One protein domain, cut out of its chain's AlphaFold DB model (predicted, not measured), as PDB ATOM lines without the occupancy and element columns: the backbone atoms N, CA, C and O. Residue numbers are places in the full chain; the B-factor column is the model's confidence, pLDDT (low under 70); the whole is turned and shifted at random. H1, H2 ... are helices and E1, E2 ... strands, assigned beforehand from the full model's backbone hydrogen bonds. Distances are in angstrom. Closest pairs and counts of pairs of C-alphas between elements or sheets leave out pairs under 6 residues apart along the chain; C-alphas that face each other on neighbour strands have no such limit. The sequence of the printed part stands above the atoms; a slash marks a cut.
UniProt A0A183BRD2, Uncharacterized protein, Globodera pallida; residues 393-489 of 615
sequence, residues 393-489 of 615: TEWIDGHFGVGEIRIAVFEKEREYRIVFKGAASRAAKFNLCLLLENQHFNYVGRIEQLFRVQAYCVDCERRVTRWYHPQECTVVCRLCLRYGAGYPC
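This is residues 393 to 489 of the 615 residues of an uncharacterized protein of Globodera pallida (UniProt A0A183BRD2). A strongly twisted sheet of two hairpins, E1 with E2 and E3 with E4, makes one half of this domain; a lobe of loops, residues 452 to 489, makes the other, with short H2 over the sheet at the turn into it. H1 sits out at one end and only grazes the sheet. The printed part has 97 residues, with H1 E1 E2 E3 E4 H2 along the chain; the sheet, in the order E2 E1 E3 E4, is mixed. The class is mixed, helices and strands, with 42 residues in named elements, under half; the whole is compact, with a radius of gyration of the C-alphas of 13.2 A, and flat, spanning 38 by 34 by 18 A.

Start at inner strands E1, residues 405 to 412, and E3, residues 430 to 437: they are parallel at 25 degrees, with N 408 and O 432 2.9 A apart. Edge strand E2, residues 416 to 421, is antiparallel to E1, with N 411 and O 417 at 2.8 A. Edge strand E4, residues 440 to 446, is antiparallel to E3, with N 433 and O 445 at 2.8 A. H2, residues 447 to 451, lies over E3 at a height over the sheet of 8.5 A; the closest C-alphas are those of Cys 433 and Ile 447, 5.2 A. H1, residues 393 to 400, grazes the sheet with residues 393 to 399; its closest C-alpha pair with E1 is Ile 396 and Ile 405, 7.1 A. In H1 and H2 every O i to N i+4 pair is within hydrogen-bond range.

Find C-alpha 393 at (127.865, 102.175, 125.847), where H1 begins. E1 runs 22.3 A from C-alpha 405 at (124.102, 97.494, 132.782), and E3 22.6 A. H2 ends at C-alpha 451, (136.651, 87.056, 142.394).

The C-alphas of Asn 438 and Cys 489 are farthest apart, 39.2 A. The printed part has no cut and no long link between named elements; residues 424 to 426 are under pLDDT 70.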
ATOM      1  N   THR A 393     128.641 101.765 124.672       71.38
ATOM      2  CA  THR A 393     127.865 102.175 125.847       71.38
ATOM      3  C   THR A 393     126.520 102.791 125.467       71.38
ATOM      4  O   THR A 393     125.521 102.390 126.047       71.38
ATOM      5  N   GLU A 394     126.447 103.660 124.452       78.75
ATOM      6  CA  GLU A 394     125.164 104.186 123.943       78.75
ATOM      7  C   GLU A 394     124.234 103.086 123.413       78.75
ATOM      8  O   GLU A 394     123.017 103.200 123.531       78.75
ATOM      9  N   TRP A 395     124.787 102.019 122.821       82.88
ATOM     10  CA  TRP A 395     123.984 100.876 122.378       82.88
ATOM     11  C   TRP A 395     123.402 100.090 123.565       82.88
ATOM     12  O   TRP A 395     122.233  99.719 123.528       82.88
ATOM     13  N   ILE A 396     124.178  99.895 124.638       82.56
ATOM     14  CA  ILE A 396     123.719  99.222 125.867       82.56
ATOM     15  C   ILE A 396     122.687 100.085 126.605       82.56
ATOM     16  O   ILE A 396     121.579  99.614 126.858       82.56
ATOM     17  N   ASP A 397     123.012 101.351 126.887       82.75
ATOM     18  CA  ASP A 397     122.105 102.312 127.536       82.75
ATOM     19  C   ASP A 397     120.802 102.484 126.730       82.75
ATOM     20  O   ASP A 397     119.728 102.631 127.310       82.75
ATOM     21  N   GLY A 398     120.879 102.434 125.394       84.00
ATOM     22  CA  GLY A 398     119.726 102.541 124.497       84.00
ATOM     23  C   GLY A 398     118.887 101.266 124.342       84.00
ATOM     24  O   GLY A 398     117.757 101.368 123.871       84.00
ATOM     25  N   HIS A 399     119.404 100.088 124.713       86.38
ATOM     26  CA  HIS A 399     118.674  98.816 124.616       86.38
ATOM     27  C   HIS A 399     118.135  98.336 125.972       86.38
ATOM     28  O   HIS A 399     117.016  97.828 126.035       86.38
ATOM     29  N   PHE A 400     118.914  98.493 127.045       84.12
ATOM     30  CA  PHE A 400     118.544  98.050 128.394       84.12
ATOM     31  C   PHE A 400     118.008  99.181 129.275       84.12
ATOM     32  O   PHE A 400     117.288  98.909 130.228       84.12
ATOM     33  N   GLY A 401     118.333 100.435 128.955       84.62
ATOM     34  CA  GLY A 401     118.067 101.595 129.801       84.62
ATOM     35  C   GLY A 401     119.340 102.127 130.459       84.62
ATOM     36  O   GLY A 401     120.253 101.379 130.820       84.62
ATOM     37  N   VAL A 402     119.394 103.453 130.610       83.06
ATOM     38  CA  VAL A 402     120.555 104.174 131.148       83.06
ATOM     39  C   VAL A 402     120.868 103.719 132.573       83.06
ATOM     40  O   VAL A 402     120.092 103.966 133.493       83.06
ATOM     41  N   GLY A 403     122.040 103.112 132.766       83.31
ATOM     42  CA  GLY A 403     122.481 102.658 134.091       83.31
ATOM     43  C   GLY A 403     121.856 101.343 134.580       83.31
ATOM     44  O   GLY A 403     122.024 100.999 135.751       83.31
ATOM     45  N   GLU A 404     121.193 100.561 133.726       88.56
ATOM     46  CA  GLU A 404     120.867  99.173 134.086       88.56
ATOM     47  C   GLU A 404     122.130  98.297 134.073       88.56
ATOM     48  O   GLU A 404     122.426  97.627 135.063       88.56
ATOM     49  N   ILE A 405     122.921  98.349 132.991       90.00
ATOM     50  CA  ILE A 405     124.102  97.494 132.782       90.00
ATOM     51  C   ILE A 405     125.362  98.328 132.527       90.00
ATOM     52  O   ILE A 405     125.422  99.128 131.597       90.00
ATOM     53  N   ARG A 406     126.424  98.058 133.294       91.25
ATOM     54  CA  ARG A 406     127.780  98.585 133.076       91.25
ATOM     55  C   ARG A 406     128.737  97.454 132.728       91.25
ATOM     56  O   ARG A 406     128.742  96.424 133.394       91.25
ATOM     57  N   ILE A 407     129.582  97.655 131.719       92.75
ATOM     58  CA  ILE A 407     130.692  96.741 131.420       92.75
ATOM     59  C   ILE A 407     131.915  97.129 132.256       92.75
ATOM     60  O   ILE A 407     132.339  98.286 132.237       92.75
ATOM     61  N   ALA A 408     132.508  96.142 132.924       94.81
ATOM     62  CA  ALA A 408     133.823  96.219 133.547       94.81
ATOM     63  C   ALA A 408     134.764  95.224 132.849       94.81
ATOM     64  O   ALA A 408     134.494  94.023 132.854       94.81
ATOM     65  N   VAL A 409     135.857  95.708 132.251       96.19
ATOM     66  CA  VAL A 409     136.917  94.839 131.712       96.19
ATOM     67  C   VAL A 409     138.053  94.762 132.716       96.19
ATOM     68  O   VAL A 409     138.683  95.780 133.007       96.19
ATOM     69  N   PHE A 410     138.341  93.556 133.188       97.06
ATOM     70  CA  PHE A 410     139.557  93.242 133.929       97.06
ATOM     71  C   PHE A 410     140.580  92.639 132.973       97.06
ATOM     72  O   PHE A 410     140.223  91.799 132.155       97.06
ATOM     73  N   GLU A 411     141.839  93.039 133.081       96.88
ATOM     74  CA  GLU A 411     142.973  92.353 132.474       96.88
ATOM     75  C   GLU A 411     143.697  91.529 133.541       96.88
ATOM     76  O   GLU A 411     143.781  91.929 134.707       96.88
ATOM     77  N   LYS A 412     144.186  90.352 133.156       94.12
ATOM     78  CA  LYS A 412     144.907  89.436 134.043       94.12
ATOM     79  C   LYS A 412     146.362  89.341 133.613       94.12
ATOM     80  O   LYS A 412     146.702  88.598 132.696       94.12
ATOM     81  N   GLU A 413     147.206  90.081 134.318       88.50
ATOM     82  CA  GLU A 413     148.660  89.957 134.227       88.50
ATOM     83  C   GLU A 413     149.137  88.932 135.272       88.50
ATOM     84  O   GLU A 413     149.165  87.729 135.021       88.50
ATOM     85  N   ARG A 414     149.454  89.404 136.486       87.88
ATOM     86  CA  ARG A 414     149.696  88.579 137.686       87.88
ATOM     87  C   ARG A 414     148.520  88.615 138.661       87.88
ATOM     88  O   ARG A 414     148.286  87.654 139.384       87.88
ATOM     89  N   GLU A 415     147.783  89.720 138.648       92.31
ATOM     90  CA  GLU A 415     146.563  89.966 139.412       92.31
ATOM     91  C   GLU A 415     145.493  90.523 138.454       92.31
ATOM     92  O   GLU A 415     145.811  90.930 137.333       92.31
ATOM     93  N   TYR A 416     144.226  90.526 138.875       94.88
ATOM     94  CA  TYR A 416     143.129  91.095 138.087       94.88
ATOM     95  C   TYR A 416     143.085  92.618 138.250       94.88
ATOM     96  O   TYR A 416     142.633  93.122 139.279       94.88
ATOM     97  N   ARG A 417     143.512  93.349 137.221       94.50
ATOM     98  CA  ARG A 417     143.492  94.816 137.166       94.50
ATOM     99  C   ARG A 417     142.328  95.283 136.303       94.50
ATOM    100  O   ARG A 417     142.165  94.786 135.197       94.50
ATOM    101  N   ILE A 418     141.533  96.257 136.741       94.44
ATOM    102  CA  ILE A 418     140.501  96.821 135.860       94.44
ATOM    103  C   ILE A 418     141.138  97.766 134.827       94.44
ATOM    104  O   ILE A 418     141.891  98.674 135.176       94.44
ATOM    105  N   VAL A 419     140.850  97.540 133.544       95.12
ATOM    106  CA  VAL A 419     141.388  98.324 132.413       95.12
ATOM    107  C   VAL A 419     140.317  99.142 131.695       95.12
ATOM    108  O   VAL A 419     140.630 100.116 131.016       95.12
ATOM    109  N   PHE A 420     139.038  98.807 131.886       93.75
ATOM    110  CA  PHE A 420     137.919  99.631 131.433       93.75
ATOM    111  C   PHE A 420     136.771  99.593 132.441       93.75
ATOM    112  O   PHE A 420     136.181  98.540 132.687       93.75
ATOM    113  N   LYS A 421     136.412 100.766 132.974       92.06
ATOM    114  CA  LYS A 421     135.142 101.011 133.668       92.06
ATOM    115  C   LYS A 421     134.204 101.708 132.682       92.06
ATOM    116  O   LYS A 421     134.444 102.862 132.329       92.06
ATOM    117  N   GLY A 422     133.142 101.033 132.238       86.88
ATOM    118  CA  GLY A 422     132.119 101.650 131.389       86.88
ATOM    119  C   GLY A 422     131.533 102.900 132.050       86.88
ATOM    120  O   GLY A 422     131.299 102.871 133.259       86.88
ATOM    121  N   ALA A 423     131.369 103.973 131.259       79.94
ATOM    122  CA  ALA A 423     130.886 105.313 131.638       79.94
ATOM    123  C   ALA A 423     131.004 105.618 133.143       79.94
ATOM    124  O   ALA A 423     130.038 105.487 133.894       79.94
ATOM    125  N   ALA A 424     132.211 105.992 133.581       57.38
ATOM    126  CA  ALA A 424     132.623 105.956 134.986       57.38
ATOM    127  C   ALA A 424     131.754 106.756 135.983       57.38
ATOM    128  O   ALA A 424     131.843 106.512 137.178       57.38
ATOM    129  N   SER A 425     130.896 107.663 135.510       61.19
ATOM    130  CA  SER A 425     129.952 108.445 136.315       61.19
ATOM    131  C   SER A 425     128.622 107.743 136.639       61.19
ATOM    132  O   SER A 425     127.808 108.318 137.361       61.19
ATOM    133  N   ARG A 426     128.350 106.536 136.113       69.62
ATOM    134  CA  ARG A 426     127.058 105.842 136.291       69.62
ATOM    135  C   ARG A 426     127.160 104.609 137.193       69.62
ATOM    136  O   ARG A 426     127.682 103.567 136.802       69.62
ATOM    137  N   ALA A 427     126.566 104.724 138.381       82.25
ATOM    138  CA  ALA A 427     126.264 103.605 139.264       82.25
ATOM    139  C   ALA A 427     125.207 102.694 138.609       82.25
ATOM    140  O   ALA A 427     124.037 103.070 138.535       82.25
ATOM    141  N   ALA A 428     125.601 101.511 138.133       88.69
ATOM    142  CA  ALA A 428     124.694 100.600 137.430       88.69
ATOM    143  C   ALA A 428     124.123  99.490 138.321       88.69
ATOM    144  O   ALA A 428     124.809  99.004 139.223       88.69
ATOM    145  N   LYS A 429     122.880  99.066 138.047       88.88
ATOM    146  CA  LYS A 429     122.215  97.977 138.793       88.88
ATOM    147  C   LYS A 429     122.830  96.600 138.537       88.88
ATOM    148  O   LYS A 429     122.682  95.707 139.365       88.88
ATOM    149  N   PHE A 430     123.518  96.419 137.412       90.38
ATOM    150  CA  PHE A 430     124.247  95.204 137.070       90.38
ATOM    151  C   PHE A 430     125.616  95.537 136.465       90.38
ATOM    152  O   PHE A 430     125.740  96.419 135.613       90.38
ATOM    153  N   ASN A 431     126.653  94.813 136.889       92.25
ATOM    154  CA  ASN A 431     128.013  94.974 136.382       92.25
ATOM    155  C   ASN A 431     128.434  93.700 135.634       92.25
ATOM    156  O   ASN A 431     128.718  92.671 136.249       92.25
ATOM    157  N   LEU A 432     128.466  93.775 134.303       93.06
ATOM    158  CA  LEU A 432     128.915  92.691 133.436       93.06
ATOM    159  C   LEU A 432     130.447  92.664 133.402       93.06
ATOM    160  O   LEU A 432     131.089  93.601 132.921       93.06
ATOM    161  N   CYS A 433     131.020  91.575 133.899       95.94
ATOM    162  CA  CYS A 433     132.450  91.317 133.874       95.94
ATOM    163  C   CYS A 433     132.876  90.786 132.504       95.94
ATOM    164  O   CYS A 433     132.288  89.823 132.012       95.94
ATOM    165  N   LEU A 434     133.943  91.353 131.946       95.88
ATOM    166  CA  LEU A 434     134.708  90.788 130.834       95.88
ATOM    167  C   LEU A 434     136.156  90.587 131.293       95.88
ATOM    168  O   LEU A 434     136.730  91.492 131.901       95.88
ATOM    169  N   LEU A 435     136.756  89.435 130.995       96.38
ATOM    170  CA  LEU A 435     138.166  89.171 131.298       96.38
ATOM    171  C   LEU A 435     139.017  89.201 130.031       96.38
ATOM    172  O   LEU A 435     138.846  88.354 129.157       96.38
ATOM    173  N   LEU A 436     139.948  90.148 129.968       95.56
ATOM    174  CA  LEU A 436     140.994  90.251 128.964       95.56
ATOM    175  C   LEU A 436     142.231  89.456 129.421       95.56
ATOM    176  O   LEU A 436     142.759  89.647 130.516       95.56
ATOM    177  N   GLU A 437     142.691  88.552 128.568       94.69
ATOM    178  CA  GLU A 437     143.875  87.714 128.753       94.69
ATOM    179  C   GLU A 437     144.552  87.582 127.382       94.69
ATOM    180  O   GLU A 437     143.912  87.158 126.419       94.69
ATOM    181  N   ASN A 438     145.837  87.925 127.265       92.31
ATOM    182  CA  ASN A 438     146.589  87.858 126.000       92.31
ATOM    183  C   ASN A 438     145.894  88.588 124.821       92.31
ATOM    184  O   ASN A 438     145.908  88.098 123.697       92.31
ATOM    185  N   GLN A 439     145.273  89.748 125.074       90.69
ATOM    186  CA  GLN A 439     144.449  90.517 124.115       90.69
ATOM    187  C   GLN A 439     143.129  89.845 123.659       90.69
ATOM    188  O   GLN A 439     142.425  90.403 122.815       90.69
ATOM    189  N   HIS A 440     142.745  88.703 124.240       88.00
ATOM    190  CA  HIS A 440     141.488  87.997 123.968       88.00
ATOM    191  C   HIS A 440     140.533  88.035 125.175       88.00
ATOM    192  O   HIS A 440     140.967  88.087 126.324       88.00
ATOM    193  N   PHE A 441     139.220  88.030 124.919       91.94
ATOM    194  CA  PHE A 441     138.200  87.988 125.972       91.94
ATOM    195  C   PHE A 441     137.856  86.535 126.319       91.94
ATOM    196  O   PHE A 441     137.166  85.877 125.545       91.94
ATOM    197  N   ASN A 442     138.314  86.054 127.477       87.56
ATOM    198  CA  ASN A 442     138.247  84.631 127.848       87.56
ATOM    199  C   ASN A 442     137.174  84.305 128.904       87.56
ATOM    200  O   ASN A 442     136.946  83.138 129.201       87.56
ATOM    201  N   TYR A 443     136.516  85.315 129.483       90.69
ATOM    202  CA  TYR A 443     135.396  85.127 130.412       90.69
ATOM    203  C   TYR A 443     134.386  86.275 130.301       90.69
ATOM    204  O   TYR A 443     134.767  87.438 130.131       90.69
ATOM    205  N   VAL A 444     133.104  85.928 130.432       93.25
ATOM    206  CA  VAL A 444     131.949  86.833 130.469       93.25
ATOM    207  C   VAL A 444     131.033  86.372 131.605       93.25
ATOM    208  O   VAL A 444     130.627  85.213 131.619       93.25
ATOM    209  N   GLY A 445     130.696  87.242 132.559       92.56
ATOM    210  CA  GLY A 445     129.850  86.845 133.694       92.56
ATOM    211  C   GLY A 445     129.730  87.892 134.800       92.56
ATOM    212  O   GLY A 445     129.843  89.089 134.537       92.56
ATOM    213  N   ARG A 446     129.473  87.464 136.043       93.31
ATOM    214  CA  ARG A 446     129.379  88.366 137.207       93.31
ATOM    215  C   ARG A 446     130.747  88.572 137.855       93.31
ATOM    216  O   ARG A 446     131.538  87.638 137.970       93.31
ATOM    217  N   ILE A 447     131.021  89.779 138.341       94.50
ATOM    218  CA  ILE A 447     132.315  90.110 138.968       94.50
ATOM    219  C   ILE A 447     132.493  89.320 140.277       94.50
ATOM    220  O   ILE A 447     133.577  88.828 140.588       94.50
ATOM    221  N   GLU A 448     131.395  89.103 140.997       93.88
ATOM    222  CA  GLU A 448     131.277  88.242 142.174       93.88
ATOM    223  C   GLU A 448     131.776  86.809 141.914       93.88
ATOM    224  O   GLU A 448     132.445  86.223 142.766       93.88
ATOM    225  N   GLN A 449     131.511  86.261 140.721       93.69
ATOM    226  CA  GLN A 449     131.963  84.926 140.316       93.69
ATOM    227  C   GLN A 449     133.465  84.911 140.000       93.69
ATOM    228  O   GLN A 449     134.168  84.029 140.495       93.69
ATOM    229  N   LEU A 450     133.972  85.899 139.247       94.25
ATOM    230  CA  LEU A 450     135.401  86.010 138.907       94.25
ATOM    231  C   LEU A 450     136.288  86.069 140.163       94.25
ATOM    232  O   LEU A 450     137.299  85.372 140.247       94.25
ATOM    233  N   PHE A 451     135.895  86.876 141.152       94.12
ATOM    234  CA  PHE A 451     136.651  87.056 142.394       94.12
ATOM    235  C   PHE A 451     136.268  86.072 143.515       94.12
ATOM    236  O   PHE A 451     136.904  86.092 144.568       94.12
ATOM    237  N   ARG A 452     135.250  85.220 143.315       93.94
ATOM    238  CA  ARG A 452     134.666  84.320 144.334       93.94
ATOM    239  C   ARG A 452     134.280  85.054 145.634       93.94
ATOM    240  O   ARG A 452     134.595  84.609 146.737       93.94
ATOM    241  N   VAL A 453     133.597  86.195 145.507       92.62
ATOM    242  CA  VAL A 453     133.138  87.039 146.630       92.62
ATOM    243  C   VAL A 453     131.629  87.262 146.584       92.62
ATOM    244  O   VAL A 453     131.040  87.287 145.513       92.62
ATOM    245  N   GLN A 454     131.002  87.492 147.742       90.25
ATOM    246  CA  GLN A 454     129.557  87.757 147.826       90.25
ATOM    247  C   GLN A 454     129.130  89.045 147.096       90.25
ATOM    248  O   GLN A 454     128.020  89.112 146.579       90.25
ATOM    249  N   ALA A 455     129.993  90.065 147.078       91.94
ATOM    250  CA  ALA A 455     129.778  91.340 146.398       91.94
ATOM    251  C   ALA A 455     131.129  92.006 146.077       91.94
ATOM    252  O   ALA A 455     132.086  91.895 146.854       91.94
ATOM    253  N   TYR A 456     131.215  92.729 144.959       94.31
ATOM    254  CA  TYR A 456     132.418  93.458 144.533       94.31
ATOM    255  C   TYR A 456     132.051  94.868 144.051       94.31
ATOM    256  O   TYR A 456     131.104  95.036 143.288       94.31
ATOM    257  N   CYS A 457     132.801  95.889 144.475       94.25
ATOM    258  CA  CYS A 457     132.597  97.264 144.027       94.25
ATOM    259  C   CYS A 457     133.582  97.602 142.907       94.25
ATOM    260  O   CYS A 457     134.791  97.637 143.133       94.25
ATOM    261  N   VAL A 458     133.048  97.885 141.717       93.88
ATOM    262  CA  VAL A 458     133.813  98.267 140.517       93.88
ATOM    263  C   VAL A 458     134.577  99.574 140.722       93.88
ATOM    264  O   VAL A 458     135.704  99.722 140.253       93.88
ATOM    265  N   ASP A 459     133.990 100.527 141.439       92.38
ATOM    266  CA  ASP A 459     134.557 101.865 141.589       92.38
ATOM    267  C   ASP A 459     135.687 101.888 142.616       92.38
ATOM    268  O   ASP A 459     136.766 102.383 142.300       92.38
ATOM    269  N   CYS A 460     135.495 101.243 143.772       92.56
ATOM    270  CA  CYS A 460     136.531 101.073 144.797       92.56
ATOM    271  C   CYS A 460     137.523  99.923 144.520       92.56
ATOM    272  O   CYS A 460     138.440  99.742 145.320       92.56
ATOM    273  N   GLU A 461     137.306  99.117 143.473       93.94
ATOM    274  CA  GLU A 461     138.119  97.947 143.074       93.94
ATOM    275  C   GLU A 461     138.345  96.922 144.205       93.94
ATOM    276  O   GLU A 461     139.410  96.317 144.349       93.94
ATOM    277  N   ARG A 462     137.334  96.738 145.062       93.75
ATOM    278  CA  ARG A 462     137.445  95.957 146.306       93.75
ATOM    279  C   ARG A 462     136.216  95.090 146.552       93.75
ATOM    280  O   ARG A 462     135.081  95.494 146.288       93.75
ATOM    281  N   ARG A 463     136.453  93.924 147.165       93.75
ATOM    282  CA  ARG A 463     135.406  93.078 147.762       93.75
ATOM    283  C   ARG A 463     134.570  93.899 148.746       93.75
ATOM    284  O   ARG A 463     135.124  94.585 149.605       93.75
ATOM    285  N   VAL A 464     133.249  93.831 148.634       92.50
ATOM    286  CA  VAL A 464     132.337  94.550 149.530       92.50
ATOM    287  C   VAL A 464     131.968  93.628 150.677       92.50
ATOM    288  O   VAL A 464     131.523  92.501 150.482       92.50
ATOM    289  N   THR A 465     132.136  94.125 151.894       90.75
ATOM    290  CA  THR A 465     131.572  93.525 153.102       90.75
ATOM    291  C   THR A 465     131.029  94.650 153.969       90.75
ATOM    292  O   THR A 465     131.422  95.807 153.807       90.75
ATOM    293  N   ARG A 466     130.163  94.318 154.929       85.75
ATOM    294  CA  ARG A 466     129.564  95.301 155.844       85.75
ATOM    295  C   ARG A 466     130.592  96.089 156.675       85.75
ATOM    296  O   ARG A 466     130.295  97.205 157.091       85.75
ATOM    297  N   TRP A 467     131.782  95.518 156.881       86.06
ATOM    298  CA  TRP A 467     132.856  96.072 157.711       86.06
ATOM    299  C   TRP A 467     133.991  96.730 156.908       86.06
ATOM    300  O   TRP A 467     134.533  97.738 157.347       86.06
ATOM    301  N   TYR A 468     134.347  96.193 155.734       85.62
ATOM    302  CA  TYR A 468     135.561  96.578 154.989       85.62
ATOM    303  C   TYR A 468     135.278  97.331 153.675       85.62
ATOM    304  O   TYR A 468     135.980  97.133 152.683       85.62
ATOM    305  N   HIS A 469     134.245  98.177 153.643       92.00
ATOM    306  CA  HIS A 469     133.933  99.028 152.490       92.00
ATOM    307  C   HIS A 469     133.999 100.523 152.860       92.00
ATOM    308  O   HIS A 469     133.503 100.873 153.937       92.00
ATOM    309  N   PRO A 470     134.589 101.407 152.022       88.62
ATOM    310  CA  PRO A 470     134.687 102.839 152.318       88.62
ATOM    311  C   PRO A 470     133.323 103.485 152.576       88.62
ATOM    312  O   PRO A 470     132.336 103.150 151.919       88.62
ATOM    313  N   GLN A 471     133.271 104.433 153.517       85.38
ATOM    314  CA  GLN A 471     132.031 105.150 153.845       85.38
ATOM    315  C   GLN A 471     131.623 106.127 152.728       85.38
ATOM    316  O   GLN A 471     130.437 106.349 152.513       85.38
ATOM    317  N   GLU A 472     132.609 106.635 151.986       88.88
ATOM    318  CA  GLU A 472     132.482 107.576 150.864       88.88
ATOM    319  C   GLU A 472     132.003 106.931 149.546       88.88
ATOM    320  O   GLU A 472     131.868 107.621 148.539       88.88
ATOM    321  N   CYS A 473     131.763 105.614 149.501       90.50
ATOM    322  CA  CYS A 473     131.355 104.955 148.260       90.50
ATOM    323  C   CYS A 473     129.952 105.399 147.816       90.50
ATOM    324  O   CYS A 473     128.942 104.994 148.393       90.50
ATOM    325  N   THR A 474     129.892 106.159 146.723       90.38
ATOM    326  CA  THR A 474     128.670 106.695 146.098       90.38
ATOM    327  C   THR A 474     127.908 105.687 145.222       90.38
ATOM    328  O   THR A 474     126.998 106.075 144.499       90.38
ATOM    329  N   VAL A 475     128.279 104.399 145.253       90.50
ATOM    330  CA  VAL A 475     127.757 103.364 144.333       90.50
ATOM    331  C   VAL A 475     127.209 102.128 145.055       90.50
ATOM    332  O   VAL A 475     126.356 101.428 144.506       90.50
ATOM    333  N   VAL A 476     127.663 101.844 146.284       92.12
ATOM    334  CA  VAL A 476     127.319 100.616 147.023       92.12
ATOM    335  C   VAL A 476     127.010 100.927 148.484       92.12
ATOM    336  O   VAL A 476     127.806 101.544 149.188       92.12
ATOM    337  N   CYS A 477     125.874 100.449 148.992       92.88
ATOM    338  CA  CYS A 477     125.540 100.625 150.403       92.88
ATOM    339  C   CYS A 477     126.194  99.545 151.280       92.88
ATOM    340  O   CYS A 477     125.821  98.376 151.189       92.88
ATOM    341  N   ARG A 478     127.078  99.915 152.222       90.69
ATOM    342  CA  ARG A 478     127.713  98.940 153.145       90.69
ATOM    343  C   ARG A 478     126.719  98.109 153.976       90.69
ATOM    344  O   ARG A 478     127.059  97.034 154.456       90.69
ATOM    345  N   LEU A 479     125.507  98.621 154.199       90.81
ATOM    346  CA  LEU A 479     124.528  98.031 155.118       90.81
ATOM    347  C   LEU A 479     123.773  96.858 154.476       90.81
ATOM    348  O   LEU A 479     123.679  95.788 155.080       90.81
ATOM    349  N   CYS A 480     123.268  97.052 153.253       92.06
ATOM    350  CA  CYS A 480     122.514  96.053 152.488       92.06
ATOM    351  C   CYS A 480     123.299  95.423 151.324       92.06
ATOM    352  O   CYS A 480     122.775  94.527 150.677       92.06
ATOM    353  N   LEU A 481     124.529  95.874 151.051       91.69
ATOM    354  CA  LEU A 481     125.421  95.414 149.969       91.69
ATOM    355  C   LEU A 481     124.884  95.609 148.532       91.69
ATOM    356  O   LEU A 481     125.580  95.279 147.574       91.69
ATOM    357  N   ARG A 482     123.689  96.197 148.373       91.25
ATOM    358  CA  ARG A 482     123.094  96.582 147.084       91.25
ATOM    359  C   ARG A 482     123.857  97.740 146.425       91.25
ATOM    360  O   ARG A 482     124.430  98.589 147.118       91.25
ATOM    361  N   TYR A 483     123.807  97.772 145.094       91.25
ATOM    362  CA  TYR A 483     124.526  98.712 144.237       91.25
ATOM    363  C   TYR A 483     123.670  99.252 143.081       91.25
ATOM    364  O   TYR A 483     122.666  98.649 142.704       91.25
ATOM    365  N   GLY A 484     124.082 100.397 142.525       87.31
ATOM    366  CA  GLY A 484     123.449 101.048 141.371       87.31
ATOM    367  C   GLY A 484     122.907 102.450 141.662       87.31
ATOM    368  O   GLY A 484     123.236 103.062 142.679       87.31
ATOM    369  N   ALA A 485     122.069 102.975 140.769       84.56
ATOM    370  CA  ALA A 485     121.443 104.283 140.947       84.56
ATOM    371  C   ALA A 485     120.583 104.323 142.228       84.56
ATOM    372  O   ALA A 485     119.793 103.416 142.484       84.56
ATOM    373  N   GLY A 486     120.746 105.378 143.033       86.00
ATOM    374  CA  GLY A 486     120.067 105.536 144.329       86.00
ATOM    375  C   GLY A 486     120.804 104.927 145.532       86.00
ATOM    376  O   GLY A 486     120.348 105.106 146.663       86.00
ATOM    377  N   TYR A 487     121.944 104.261 145.320       88.50
ATOM    378  CA  TYR A 487     122.844 103.822 146.390       88.50
ATOM    379  C   TYR A 487     123.990 104.836 146.607       88.50
ATOM    380  O   TYR A 487     124.278 105.606 145.696       88.50
ATOM    381  N   PRO A 488     124.644 104.864 147.789       91.44
ATOM    382  CA  PRO A 488     124.281 104.155 149.017       91.44
ATOM    383  C   PRO A 488     122.901 104.604 149.524       91.44
ATOM    384  O   PRO A 488     122.524 105.758 149.347       91.44
ATOM    385  N   CYS A 489     122.132 103.689 150.134       91.50
ATOM    386  CA  CYS A 489     120.789 104.006 150.627       91.50
ATOM    387  C   CYS A 489     120.846 105.234 151.540       91.50
ATOM    388  O   CYS A 489     121.555 105.209 152.551       91.50
TER     389      CYS A 489